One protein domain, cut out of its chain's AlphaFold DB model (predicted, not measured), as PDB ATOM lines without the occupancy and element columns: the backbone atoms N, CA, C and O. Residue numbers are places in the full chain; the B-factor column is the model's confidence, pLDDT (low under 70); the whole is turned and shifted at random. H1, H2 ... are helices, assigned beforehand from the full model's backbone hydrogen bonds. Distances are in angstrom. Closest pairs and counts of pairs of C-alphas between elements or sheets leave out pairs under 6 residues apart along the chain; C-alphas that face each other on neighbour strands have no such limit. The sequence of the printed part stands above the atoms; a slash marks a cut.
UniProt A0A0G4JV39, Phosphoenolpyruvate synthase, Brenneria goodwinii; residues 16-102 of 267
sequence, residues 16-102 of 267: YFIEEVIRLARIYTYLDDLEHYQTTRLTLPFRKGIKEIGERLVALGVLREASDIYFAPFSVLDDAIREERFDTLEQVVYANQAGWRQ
ATOM      1  N   TYR A  16      50.131  -3.175  -2.066       87.56
ATOM      2  CA  TYR A  16      49.834  -3.164  -3.503       87.56
ATOM      3  C   TYR A  16      49.135  -1.868  -3.934       87.56
ATOM      4  O   TYR A  16      49.543  -1.233  -4.901       87.56
ATOM      5  N   PHE A  17      48.111  -1.434  -3.191       87.12
ATOM      6  CA  PHE A  17      47.394  -0.194  -3.492       87.12
ATOM      7  C   PHE A  17      48.320   1.032  -3.470       87.12
ATOM      8  O   PHE A  17      48.279   1.848  -4.387       87.12
ATOM      9  N   ILE A  18      49.181   1.154  -2.453       88.44
ATOM     10  CA  ILE A  18      50.141   2.262  -2.343       88.44
ATOM     11  C   ILE A  18      51.160   2.222  -3.488       88.44
ATOM     12  O   ILE A  18      51.417   3.255  -4.107       88.44
ATOM     13  N   GLU A  19      51.728   1.049  -3.783       90.19
ATOM     14  CA  GLU A  19      52.680   0.864  -4.885       90.19
ATOM     15  C   GLU A  19      52.055   1.266  -6.226       90.19
ATOM     16  O   GLU A  19      52.674   1.997  -7.001       90.19
ATOM     17  N   GLU A  20      50.804   0.876  -6.465       91.50
ATOM     18  CA  GLU A  20      50.098   1.174  -7.706       91.50
ATOM     19  C   GLU A  20      49.742   2.662  -7.838       91.50
ATOM     20  O   GLU A  20      49.942   3.252  -8.900       91.50
ATOM     21  N   VAL A  21      49.311   3.313  -6.753       93.25
ATOM     22  CA  VAL A  21      49.076   4.767  -6.742       93.25
ATOM     23  C   VAL A  21      50.370   5.532  -7.029       93.25
ATOM     24  O   VAL A  21      50.365   6.452  -7.848       93.25
ATOM     25  N   ILE A  22      51.493   5.143  -6.415       92.69
ATOM     26  CA  ILE A  22      52.800   5.764  -6.679       92.69
ATOM     27  C   ILE A  22      53.221   5.532  -8.134       92.69
ATOM     28  O   ILE A  22      53.699   6.461  -8.792       92.69
ATOM     29  N   ARG A  23      53.046   4.311  -8.653       93.25
ATOM     30  CA  ARG A  23      53.379   3.960 -10.038       93.25
ATOM     31  C   ARG A  23      52.588   4.817 -11.025       93.25
ATOM     32  O   ARG A  23      53.190   5.425 -11.909       93.25
ATOM     33  N   LEU A  24      51.270   4.904 -10.850       93.19
ATOM     34  CA  LEU A  24      50.385   5.694 -11.705       93.19
ATOM     35  C   LEU A  24      50.691   7.190 -11.615       93.19
ATOM     36  O   LEU A  24      50.790   7.835 -12.653       93.19
ATOM     37  N   ALA A  25      50.915   7.727 -10.410       90.81
ATOM     38  CA  ALA A  25      51.278   9.131 -10.232       90.81
ATOM     39  C   ALA A  25      52.570   9.480 -10.988       90.81
ATOM     40  O   ALA A  25      52.603  10.456 -11.731       90.81
ATOM     41  N   ARG A  26      53.612   8.643 -10.879       89.25
ATOM     42  CA  ARG A  26      54.884   8.852 -11.593       89.25
ATOM     43  C   ARG A  26      54.731   8.772 -13.109       89.25
ATOM     44  O   ARG A  26      55.328   9.577 -13.817       89.25
ATOM     45  N   ILE A  27      53.958   7.803 -13.600       91.94
ATOM     46  CA  ILE A  27      53.705   7.650 -15.038       91.94
ATOM     47  C   ILE A  27      52.934   8.854 -15.566       91.94
ATOM     48  O   ILE A  27      53.315   9.406 -16.592       91.94
ATOM     49  N   TYR A  28      51.885   9.277 -14.864       89.50
ATOM     50  CA  TYR A  28      51.062  10.398 -15.297       89.50
ATOM     51  C   TYR A  28      51.856  11.706 -15.331       89.50
ATOM     52  O   TYR A  28      51.825  12.386 -16.348       89.50
ATOM     53  N   THR A  29      52.637  12.018 -14.290       83.62
ATOM     54  CA  THR A  29      53.494  13.218 -14.284       83.62
ATOM     55  C   THR A  29      54.505  13.203 -15.432       83.62
ATOM     56  O   THR A  29      54.691  14.215 -16.094       83.62
ATOM     57  N   TYR A  30      55.115  12.051 -15.725       85.12
ATOM     58  CA  TYR A  30      56.017  11.933 -16.872       85.12
ATOM     59  C   TYR A  30      55.294  12.136 -18.214       85.12
ATOM     60  O   TYR A  30      55.842  12.764 -19.118       85.12
ATOM     61  N   LEU A  31      54.084  11.592 -18.364       88.19
ATOM     62  CA  LEU A  31      53.293  11.747 -19.584       88.19
ATOM     63  C   LEU A  31      52.828  13.190 -19.794       88.19
ATOM     64  O   LEU A  31      52.854  13.636 -20.934       88.19
ATOM     65  N   ASP A  32      52.449  13.898 -18.730       81.81
ATOM     66  CA  ASP A  32      52.075  15.318 -18.765       81.81
ATOM     67  C   ASP A  32      53.236  16.182 -19.290       81.81
ATOM     68  O   ASP A  32      53.100  16.886 -20.293       81.81
ATOM     69  N   ASP A  33      54.432  16.022 -18.712       79.06
ATOM     70  CA  ASP A  33      55.634  16.730 -19.169       79.06
ATOM     71  C   ASP A  33      56.022  16.353 -20.613       79.06
ATOM     72  O   ASP A  33      56.426  17.206 -21.415       79.06
ATOM     73  N   LEU A  34      55.914  15.066 -20.966       85.69
ATOM     74  CA  LEU A  34      56.248  14.581 -22.303       85.69
ATOM     75  C   LEU A  34      55.264  15.102 -23.353       85.69
ATOM     76  O   LEU A  34      55.702  15.508 -24.429       85.69
ATOM     77  N   GLU A  35      53.964  15.097 -23.060       88.94
ATOM     78  CA  GLU A  35      52.921  15.656 -23.921       88.94
ATOM     79  C   GLU A  35      53.224  17.125 -24.212       88.94
ATOM     80  O   GLU A  35      53.370  17.485 -25.385       88.94
ATOM     81  N   HIS A  36      53.472  17.922 -23.168       81.12
ATOM     82  CA  HIS A  36      53.785  19.340 -23.304       81.12
ATOM     83  C   HIS A  36      55.032  19.579 -24.169       81.12
ATOM     84  O   HIS A  36      55.070  20.480 -25.015       81.12
ATOM     85  N   TYR A  37      56.067  18.750 -24.000       83.75
ATOM     86  CA  TYR A  37      57.277  18.811 -24.818       83.75
ATOM     87  C   TYR A  37      57.005  18.469 -26.289       83.75
ATOM     88  O   TYR A  37      57.457  19.192 -27.186       83.75
ATOM     89  N   GLN A  38      56.282  17.379 -26.562       88.06
ATOM     90  CA  GLN A  38      56.012  16.953 -27.936       88.06
ATOM     91  C   GLN A  38      55.110  17.950 -28.668       88.06
ATOM     92  O   GLN A  38      55.418  18.308 -29.806       88.06
ATOM     93  N   THR A  39      54.059  18.465 -28.026       86.94
ATOM     94  CA  THR A  39      53.170  19.464 -28.637       86.94
ATOM     95  C   THR A  39      53.886  20.792 -28.871       86.94
ATOM     96  O   THR A  39      53.805  21.354 -29.967       86.94
ATOM     97  N   THR A  40      54.706  21.250 -27.920       86.00
ATOM     98  CA  THR A  40      55.502  22.476 -28.090       86.00
ATOM     99  C   THR A  40      56.481  22.363 -29.263       86.00
ATOM    100  O   THR A  40      56.624  23.315 -30.035       86.00
ATOM    101  N   ARG A  41      57.114  21.201 -29.476       87.25
ATOM    102  CA  ARG A  41      58.039  20.986 -30.607       87.25
ATOM    103  C   ARG A  41      57.385  21.137 -31.976       87.25
ATOM    104  O   ARG A  41      58.058  21.590 -32.904       87.25
ATOM    105  N   LEU A  42      56.098  20.811 -32.102       89.88
ATOM    106  CA  LEU A  42      55.341  20.999 -33.345       89.88
ATOM    107  C   LEU A  42      55.111  22.481 -33.675       89.88
ATOM    108  O   LEU A  42      54.930  22.839 -34.838       89.88
ATOM    109  N   THR A  43      55.223  23.374 -32.690       88.38
ATOM    110  CA  THR A  43      55.071  24.818 -32.906       88.38
ATOM    111  C   THR A  43      56.098  25.359 -33.904       88.38
ATOM    112  O   THR A  43      55.774  26.232 -34.700       88.38
ATOM    113  N   LEU A  44      57.334  24.847 -33.921       89.19
ATOM    114  CA  LEU A  44      58.375  25.328 -34.838       89.19
ATOM    115  C   LEU A  44      58.044  25.086 -36.324       89.19
ATOM    116  O   LEU A  44      58.063  26.061 -37.084       89.19
ATOM    117  N   PRO A  45      57.743  23.852 -36.779       93.38
ATOM    118  CA  PRO A  45      57.325  23.629 -38.161       93.38
ATOM    119  C   PRO A  45      56.012  24.352 -38.492       93.38
ATOM    120  O   PRO A  45      55.931  24.955 -39.561       93.38
ATOM    121  N   PHE A  46      55.037  24.407 -37.576       92.06
ATOM    122  CA  PHE A  46      53.804  25.170 -37.811       92.06
ATOM    123  C   PHE A  46      54.061  26.663 -37.995       92.06
ATOM    124  O   PHE A  46      53.525  27.263 -38.922       92.06
ATOM    125  N   ARG A  47      54.936  27.275 -37.187       93.31
ATOM    126  CA  ARG A  47      55.295  28.690 -37.354       93.31
ATOM    127  C   ARG A  47      55.958  28.969 -38.698       93.31
ATOM    128  O   ARG A  47      55.713  30.040 -39.245       93.31
ATOM    129  N   LYS A  48      56.763  28.038 -39.223       94.00
ATOM    130  CA  LYS A  48      57.338  28.154 -40.574       94.00
ATOM    131  C   LYS A  48      56.250  28.105 -41.646       94.00
ATOM    132  O   LYS A  48      56.232  28.981 -42.500       94.00
ATOM    133  N   GLY A  49      55.325  27.145 -41.558       95.31
ATOM    134  CA  GLY A  49      54.199  27.041 -42.493       95.31
ATOM    135  C   GLY A  49      53.279  28.264 -42.458       95.31
ATOM    136  O   GLY A  49      52.956  28.827 -43.495       95.31
ATOM    137  N   ILE A  50      52.930  28.746 -41.263       95.31
ATOM    138  CA  ILE A  50      52.121  29.960 -41.090       95.31
ATOM    139  C   ILE A  50      52.846  31.194 -41.648       95.31
ATOM    140  O   ILE A  50      52.221  32.035 -42.288       95.31
ATOM    141  N   LYS A  51      54.166  31.306 -41.444       95.62
ATOM    142  CA  LYS A  51      54.958  32.413 -42.000       95.62
ATOM    143  C   LYS A  51      54.971  32.395 -43.530       95.62
ATOM    144  O   LYS A  51      54.813  33.452 -44.123       95.62
ATOM    145  N   GLU A  52      55.111  31.222 -44.143       97.12
ATOM    146  CA  GLU A  52      55.022  31.050 -45.601       97.12
ATOM    147  C   GLU A  52      53.650  31.497 -46.137       97.12
ATOM    148  O   GLU A  52      53.578  32.210 -47.136       97.12
ATOM    149  N   ILE A  53      52.551  31.150 -45.452       95.81
ATOM    150  CA  ILE A  53      51.208  31.651 -45.802       95.81
ATOM    151  C   ILE A  53      51.186  33.186 -45.751       95.81
ATOM    152  O   ILE A  53      50.705  33.826 -46.684       95.81
ATOM    153  N   GLY A  54      51.751  33.778 -44.695       97.25
ATOM    154  CA  GLY A  54      51.885  35.227 -44.569       97.25
ATOM    155  C   GLY A  54      52.666  35.862 -45.724       97.25
ATOM    156  O   GLY A  54      52.218  36.857 -46.283       97.25
ATOM    157  N   GLU A  55      53.796  35.278 -46.133       98.31
ATOM    158  CA  GLU A  55      54.603  35.763 -47.266       98.31
ATOM    159  C   GLU A  55      53.826  35.744 -48.586       98.31
ATOM    160  O   GLU A  55      53.897  36.699 -49.360       98.31
ATOM    161  N   ARG A  56      53.024  34.703 -48.823       97.06
ATOM    162  CA  ARG A  56      52.166  34.620 -50.014       97.06
ATOM    163  C   ARG A  56      51.054  35.659 -49.999       97.06
ATOM    164  O   ARG A  56      50.787  36.269 -51.026       97.06
ATOM    165  N   LEU A  57      50.438  35.898 -48.846       96.69
ATOM    166  CA  LEU A  57      49.414  36.934 -48.705       96.69
ATOM    167  C   LEU A  57      49.991  38.347 -48.873       96.69
ATOM    168  O   LEU A  57      49.309  39.214 -49.411       96.69
ATOM    169  N   VAL A  58      51.252  38.576 -48.490       98.12
ATOM    170  CA  VAL A  58      51.972  39.817 -48.828       98.12
ATOM    171  C   VAL A  58      52.183  39.931 -50.338       98.12
ATOM    172  O   VAL A  58      51.927  40.985 -50.912       98.12
ATOM    173  N   ALA A  59      52.602  38.851 -51.004       97.50
ATOM    174  CA  ALA A  59      52.776  38.846 -52.459       97.50
ATOM    175  C   ALA A  59      51.462  39.107 -53.222       97.50
ATOM    176  O   ALA A  59      51.487  39.687 -54.304       97.50
ATOM    177  N   LEU A  60      50.323  38.718 -52.640       95.31
ATOM    178  CA  LEU A  60      48.977  39.009 -53.146       95.31
ATOM    179  C   LEU A  60      48.465  40.411 -52.767       95.31
ATOM    180  O   LEU A  60      47.361  40.775 -53.157       95.31
ATOM    181  N   GLY A  61      49.235  41.198 -52.009       96.62
ATOM    182  CA  GLY A  61      48.854  42.544 -51.573       96.62
ATOM    183  C   GLY A  61      47.840  42.593 -50.424       96.62
ATOM    184  O   GLY A  61      47.376  43.675 -50.089       96.62
ATOM    185  N   VAL A  62      47.516  41.452 -49.807       96.81
ATOM    186  CA  VAL A  62      46.534  41.343 -48.712       96.81
ATOM    187  C   VAL A  62      47.145  41.760 -47.372       96.81
ATOM    188  O   VAL A  62      46.502  42.410 -46.553       96.81
ATOM    189  N   LEU A  63      48.400  41.379 -47.115       97.88
ATOM    190  CA  LEU A  63      49.122  41.720 -45.884       97.88
ATOM    191  C   LEU A  63      50.301  42.656 -46.173       97.88
ATOM    192  O   LEU A  63      50.863  42.643 -47.265       97.88
ATOM    193  N   ARG A  64      50.711  43.450 -45.178       97.69
ATOM    194  CA  ARG A  64      51.867  44.359 -45.272       97.69
ATOM    195  C   ARG A  64      53.157  43.645 -44.897       97.69
ATOM    196  O   ARG A  64      54.171  43.812 -45.566       97.69
ATOM    197  N   GLU A  65      53.114  42.837 -43.842       97.75
ATOM    198  CA  GLU A  65      54.236  42.023 -43.388       97.75
ATOM    199  C   GLU A  65      53.812  40.566 -43.196       97.75
ATOM    200  O   GLU A  65      52.710  40.268 -42.740       97.75
ATOM    201  N   ALA A  66      54.727  39.627 -43.450       97.31
ATOM    202  CA  ALA A  66      54.440  38.202 -43.285       97.31
ATOM    203  C   ALA A  66      54.036  37.833 -41.846       97.31
ATOM    204  O   ALA A  66      53.331  36.853 -41.638       97.31
ATOM    205  N   SER A  67      54.471  38.602 -40.842       96.56
ATOM    206  CA  SER A  67      54.085  38.412 -39.439       96.56
ATOM    207  C   SER A  67      52.659  38.855 -39.111       96.56
ATOM    208  O   SER A  67      52.157  38.467 -38.054       96.56
ATOM    209  N   ASP A  68      51.991  39.618 -39.978       97.38
ATOM    210  CA  ASP A  68      50.614  40.060 -39.739       97.38
ATOM    211  C   ASP A  68      49.634  38.875 -39.692       97.38
ATOM    212  O   ASP A  68      48.630  38.926 -38.984       97.38
ATOM    213  N   ILE A  69      49.987  37.747 -40.323       97.06
ATOM    214  CA  ILE A  69      49.228  36.489 -40.271       97.06
ATOM    215  C   ILE A  69      48.963  35.998 -38.838       97.06
ATOM    216  O   ILE A  69      47.970  35.324 -38.589       97.06
ATOM    217  N   TYR A  70      49.813  36.350 -37.864       96.50
ATOM    218  CA  TYR A  70      49.623  35.947 -36.465       96.50
ATOM    219  C   TYR A  70      48.464  36.673 -35.766       96.50
ATOM    220  O   TYR A  70      48.118  36.309 -34.642       96.50
ATOM    221  N   PHE A  71      47.862  37.677 -36.409       97.50
ATOM    222  CA  PHE A  71      46.642  38.339 -35.944       97.50
ATOM    223  C   PHE A  71      45.376  37.808 -36.635       97.50
ATOM    224  O   PHE A  71      44.277  38.253 -36.294       97.50
ATOM    225  N   ALA A  72      45.503  36.858 -37.567       97.06
ATOM    226  CA  ALA A  72      44.373  36.240 -38.250       97.06
ATOM    227  C   ALA A  72      43.737  35.134 -37.383       97.06
ATOM    228  O   ALA A  72      44.425  34.177 -37.011       97.06
ATOM    229  N   PRO A  73      42.431  35.207 -37.074       97.00
ATOM    230  CA  PRO A  73      41.705  34.071 -36.520       97.00
ATOM    231  C   PRO A  73      41.657  32.920 -37.528       97.00
ATOM    232  O   PRO A  73      41.483  33.155 -38.723       97.00
ATOM    233  N   PHE A  74      41.751  31.677 -37.046       94.38
ATOM    234  CA  PHE A  74      41.756  30.497 -37.918       94.38
ATOM    235  C   PHE A  74      40.520  30.427 -38.824       94.38
ATOM    236  O   PHE A  74      40.670  30.190 -40.013       94.38
ATOM    237  N   SER A  75      39.324  30.688 -38.287       96.38
ATOM    238  CA  SER A  75      38.082  30.667 -39.070       96.38
ATOM    239  C   SER A  75      38.086  31.701 -40.195       96.38
ATOM    240  O   SER A  75      37.740  31.382 -41.319       96.38
ATOM    241  N   VAL A  76      38.556  32.920 -39.916       97.00
ATOM    242  CA  VAL A  76      38.626  33.995 -40.917       97.00
ATOM    243  C   VAL A  76      39.657  33.672 -41.999       97.00
ATOM    244  O   VAL A  76      39.440  33.978 -43.168       97.00
ATOM    245  N   LEU A  77      40.772  33.040 -41.624       96.06
ATOM    246  CA  LEU A  77      41.755  32.554 -42.588       96.06
ATOM    247  C   LEU A  77      41.192  31.409 -43.447       96.06
ATOM    248  O   LEU A  77      41.423  31.413 -44.652       96.06
ATOM    249  N   ASP A  78      40.449  30.463 -42.859       95.69
ATOM    250  CA  ASP A  78      39.792  29.371 -43.598       95.69
ATOM    251  C   ASP A  78      38.777  29.925 -44.609       95.69
ATOM    252  O   ASP A  78      38.846  29.594 -45.792       95.69
ATOM    253  N   ASP A  79      37.912  30.847 -44.177       95.50
ATOM    254  CA  ASP A  79      36.920  31.505 -45.035       95.50
ATOM    255  C   ASP A  79      37.592  32.283 -46.177       95.50
ATOM    256  O   ASP A  79      37.153  32.221 -47.324       95.50
ATOM    257  N   ALA A  80      38.691  32.990 -45.898       95.50
ATOM    258  CA  ALA A  80      39.428  33.723 -46.923       95.50
ATOM    259  C   ALA A  80      40.026  32.797 -47.993       95.50
ATOM    260  O   ALA A  80      40.019  33.143 -49.170       95.50
ATOM    261  N   ILE A  81      40.510  31.614 -47.601       92.12
ATOM    262  CA  ILE A  81      41.070  30.625 -48.530       92.12
ATOM    263  C   ILE A  81      39.967  29.934 -49.341       92.12
ATOM    264  O   ILE A  81      40.156  29.674 -50.527       92.12
ATOM    265  N   ARG A  82      38.836  29.602 -48.711       94.62
ATOM    266  CA  ARG A  82      37.764  28.805 -49.335       94.62
ATOM    267  C   ARG A  82      36.797  29.636 -50.165       94.62
ATOM    268  O   ARG A  82      36.259  29.128 -51.142       94.62
ATOM    269  N   GLU A  83      36.567  30.880 -49.762       95.81
ATOM    270  CA  GLU A  83      35.568  31.776 -50.349       95.81
ATOM    271  C   GLU A  83      36.188  33.044 -50.956       95.81
ATOM    272  O   GLU A  83      35.460  33.972 -51.300       95.81
ATOM    273  N   GLU A  84      37.520  33.112 -51.056       92.50
ATOM    274  CA  GLU A  84      38.273  34.251 -51.615       92.50
ATOM    275  C   GLU A  84      37.998  35.595 -50.906       92.50
ATOM    276  O   GLU A  84      38.151  36.678 -51.470       92.50
ATOM    277  N   ARG A  85      37.621  35.551 -49.621       94.62
ATOM    278  CA  ARG A  85      37.288  36.728 -48.794       94.62
ATOM    279  C   ARG A  85      38.519  37.427 -48.202       94.62
ATOM    280  O   ARG A  85      38.601  37.648 -46.991       94.62
ATOM    281  N   PHE A  86      39.485  37.780 -49.045       96.44
ATOM    282  CA  PHE A  86      40.748  38.379 -48.596       96.44
ATOM    283  C   PHE A  86      40.593  39.787 -47.998       96.44
ATOM    284  O   PHE A  86      41.295  40.107 -47.041       96.44
ATOM    285  N   ASP A  87      39.622  40.577 -48.465       96.38
ATOM    286  CA  ASP A  87      39.331  41.905 -47.899       96.38
ATOM    287  C   ASP A  87      38.907  41.811 -46.423       96.38
ATOM    288  O   ASP A  87      39.355  42.577 -45.568       96.38
ATOM    289  N   THR A  88      38.067  40.823 -46.094       96.88
ATOM    290  CA  THR A  88      37.625  40.565 -44.715       96.88
ATOM    291  C   THR A  88      38.796  40.130 -43.839       96.88
ATOM    292  O   THR A  88      38.918  40.581 -42.697       96.88
ATOM    293  N   LEU A  89      39.678  39.272 -44.366       97.62
ATOM    294  CA  LEU A  89      40.883  38.845 -43.661       97.62
ATOM    295  C   LEU A  89      41.773  40.040 -43.319       97.62
ATOM    296  O   LEU A  89      42.183  40.170 -42.164       97.62
ATOM    297  N   GLU A  90      42.035  40.918 -44.289       98.00
ATOM    298  CA  GLU A  90      42.838  42.123 -44.090       98.00
ATOM    299  C   GLU A  90      42.260  42.997 -42.963       98.00
ATOM    300  O   GLU A  90      42.961  43.350 -42.005       98.00
ATOM    301  N   GLN A  91      40.961  43.302 -43.039       97.75
ATOM    302  CA  GLN A  91      40.272  44.143 -42.058       97.75
ATOM    303  C   GLN A  91      40.370  43.567 -40.640       97.75
ATOM    304  O   GLN A  91      40.720  44.286 -39.697       97.75
ATOM    305  N   VAL A  92      40.106  42.267 -40.478       97.88
ATOM    306  CA  VAL A  92      40.151  41.597 -39.171       97.88
ATOM    307  C   VAL A  92      41.575  41.543 -38.623       97.88
ATOM    308  O   VAL A  92      41.782  41.815 -37.438       97.88
ATOM    309  N   VAL A  93      42.566  41.231 -39.461       98.12
ATOM    310  CA  VAL A  93      43.979  41.176 -39.065       98.12
ATOM    311  C   VAL A  93      44.426  42.507 -38.470       98.12
ATOM    312  O   VAL A  93      44.979  42.533 -37.366       98.12
ATOM    313  N   TYR A  94      44.148  43.625 -39.140       98.12
ATOM    314  CA  TYR A  94      44.587  44.927 -38.640       98.12
ATOM    315  C   TYR A  94      43.750  45.443 -37.470       98.12
ATOM    316  O   TYR A  94      44.307  46.104 -36.588       98.12
ATOM    317  N   ALA A  95      42.462  45.092 -37.389       97.69
ATOM    318  CA  ALA A  95      41.657  45.347 -36.197       97.69
ATOM    319  C   ALA A  95      42.233  44.613 -34.970       97.69
ATOM    320  O   ALA A  95      42.469  45.227 -33.924       97.69
ATOM    321  N   ASN A  96      42.566  43.326 -35.116       97.69
ATOM    322  CA  ASN A  96      43.185  42.521 -34.062       97.69
ATOM    323  C   ASN A  96      44.578  43.034 -33.688       97.69
ATOM    324  O   ASN A  96      44.920  43.107 -32.505       97.69
ATOM    325  N   GLN A  97      45.380  43.438 -34.675       96.50
ATOM    326  CA  GLN A  97      46.696  44.022 -34.438       96.50
ATOM    327  C   GLN A  97      46.596  45.330 -33.638       96.50
ATOM    328  O   GLN A  97      47.362  45.537 -32.691       96.50
ATOM    329  N   ALA A  98      45.649  46.210 -33.978       95.94
ATOM    330  CA  ALA A  98      45.400  47.444 -33.237       95.94
ATOM    331  C   ALA A  98      44.938  47.159 -31.797       95.94
ATOM    332  O   ALA A  98      45.511  47.707 -30.849       95.94
ATOM    333  N   GLY A  99      43.985  46.236 -31.622       94.56
ATOM    334  CA  GLY A  99      43.512  45.803 -30.306       94.56
ATOM    335  C   GLY A  99      44.632  45.214 -29.443       94.56
ATOM    336  O   GLY A  99      44.770  45.560 -28.267       94.56
ATOM    337  N   TRP A 100      45.510  44.397 -30.030       94.06
ATOM    338  CA  TRP A 100      46.681  43.860 -29.338       94.06
ATOM    339  C   TRP A 100      47.668  44.955 -28.915       94.06
ATOM    340  O   TRP A 100      48.156  44.929 -27.783       94.06
ATOM    341  N   ARG A 101      47.945  45.948 -29.775       92.44
ATOM    342  CA  ARG A 101      48.835  47.078 -29.434       92.44
ATOM    343  C   ARG A 101      48.315  47.862 -28.229       92.44
ATOM    344  O   ARG A 101      49.116  48.240 -27.375       92.44
ATOM    345  N   GLN A 102      47.002  48.071 -28.141       90.75
ATOM    346  CA  GLN A 102      46.366  48.699 -26.981       90.75
ATOM    347  C   GLN A 102      46.442  47.787 -25.746       90.75
ATOM    348  O   GLN A 102      46.840  48.223 -24.667       90.75
TER     349      GLN A 102
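This is residues 16 to 102 of the 267 residues of the protein "Phosphoenolpyruvate synthase" of Brenneria goodwinii (UniProt A0A0G4JV39). One very long helix, H1, sticks out with residues 16 to 46 as an arm from a small compact head, which holds the rest of H1 and three shorter helices. In the head, H2 packs on H1 and on H4, while H3 and H4 form a helical hairpin. The printed part has 87 residues with four named helices, H1, H2, H3 and H4 along the chain, and no named strand; the class is all helix. The whole is extended, with a radius of gyration of the C-alphas of 20.4 A and spans of 66 by 26 by 25 A; the arm makes the length.

H1, residues 16 to 59, has a kink of 26 degrees near residue 45. With residues 50 to 58 alone it touches H2, residues 66 to 71, at a steep tilt of 52 degrees, opposite ways; the closest C-alphas, of Gly 54 and Ala 66, are 4.1 A apart. H4, residues 86 to 102, touches H2 with residues 92 to 97 alone, about perpendicular at 74 degrees; the closest C-alphas, of Phe 71 and Val 93, are 5.0 A apart. H3, residues 74 to 83, touches H4 at a shallow tilt of 18 degrees, opposite ways, a hairpin; the closest C-alphas, of Ala 80 and Phe 86, are 5.1 A apart. H1 is apart from H3 and H4. In H3 and H4 every O i to N i+4 pair is within hydrogen-bond range, against 37 of 40 in H1 and 0 of 2 in H2, where 2 of 3 O i to N i+3 pairs are.

H1 begins at C-alpha 16, (49.834, -3.164, -3.503), and measures 64.6 A. H2 measures 10.7 A, H3 13.9 A and H4 24.6 A, ending at C-alpha 102, (46.366, 48.699, -26.981).

The C-alphas farthest apart, of Tyr 16 and Gly 61, are 66.3 A apart. The printed part has no cut, no long link and no residue under pLDDT 70.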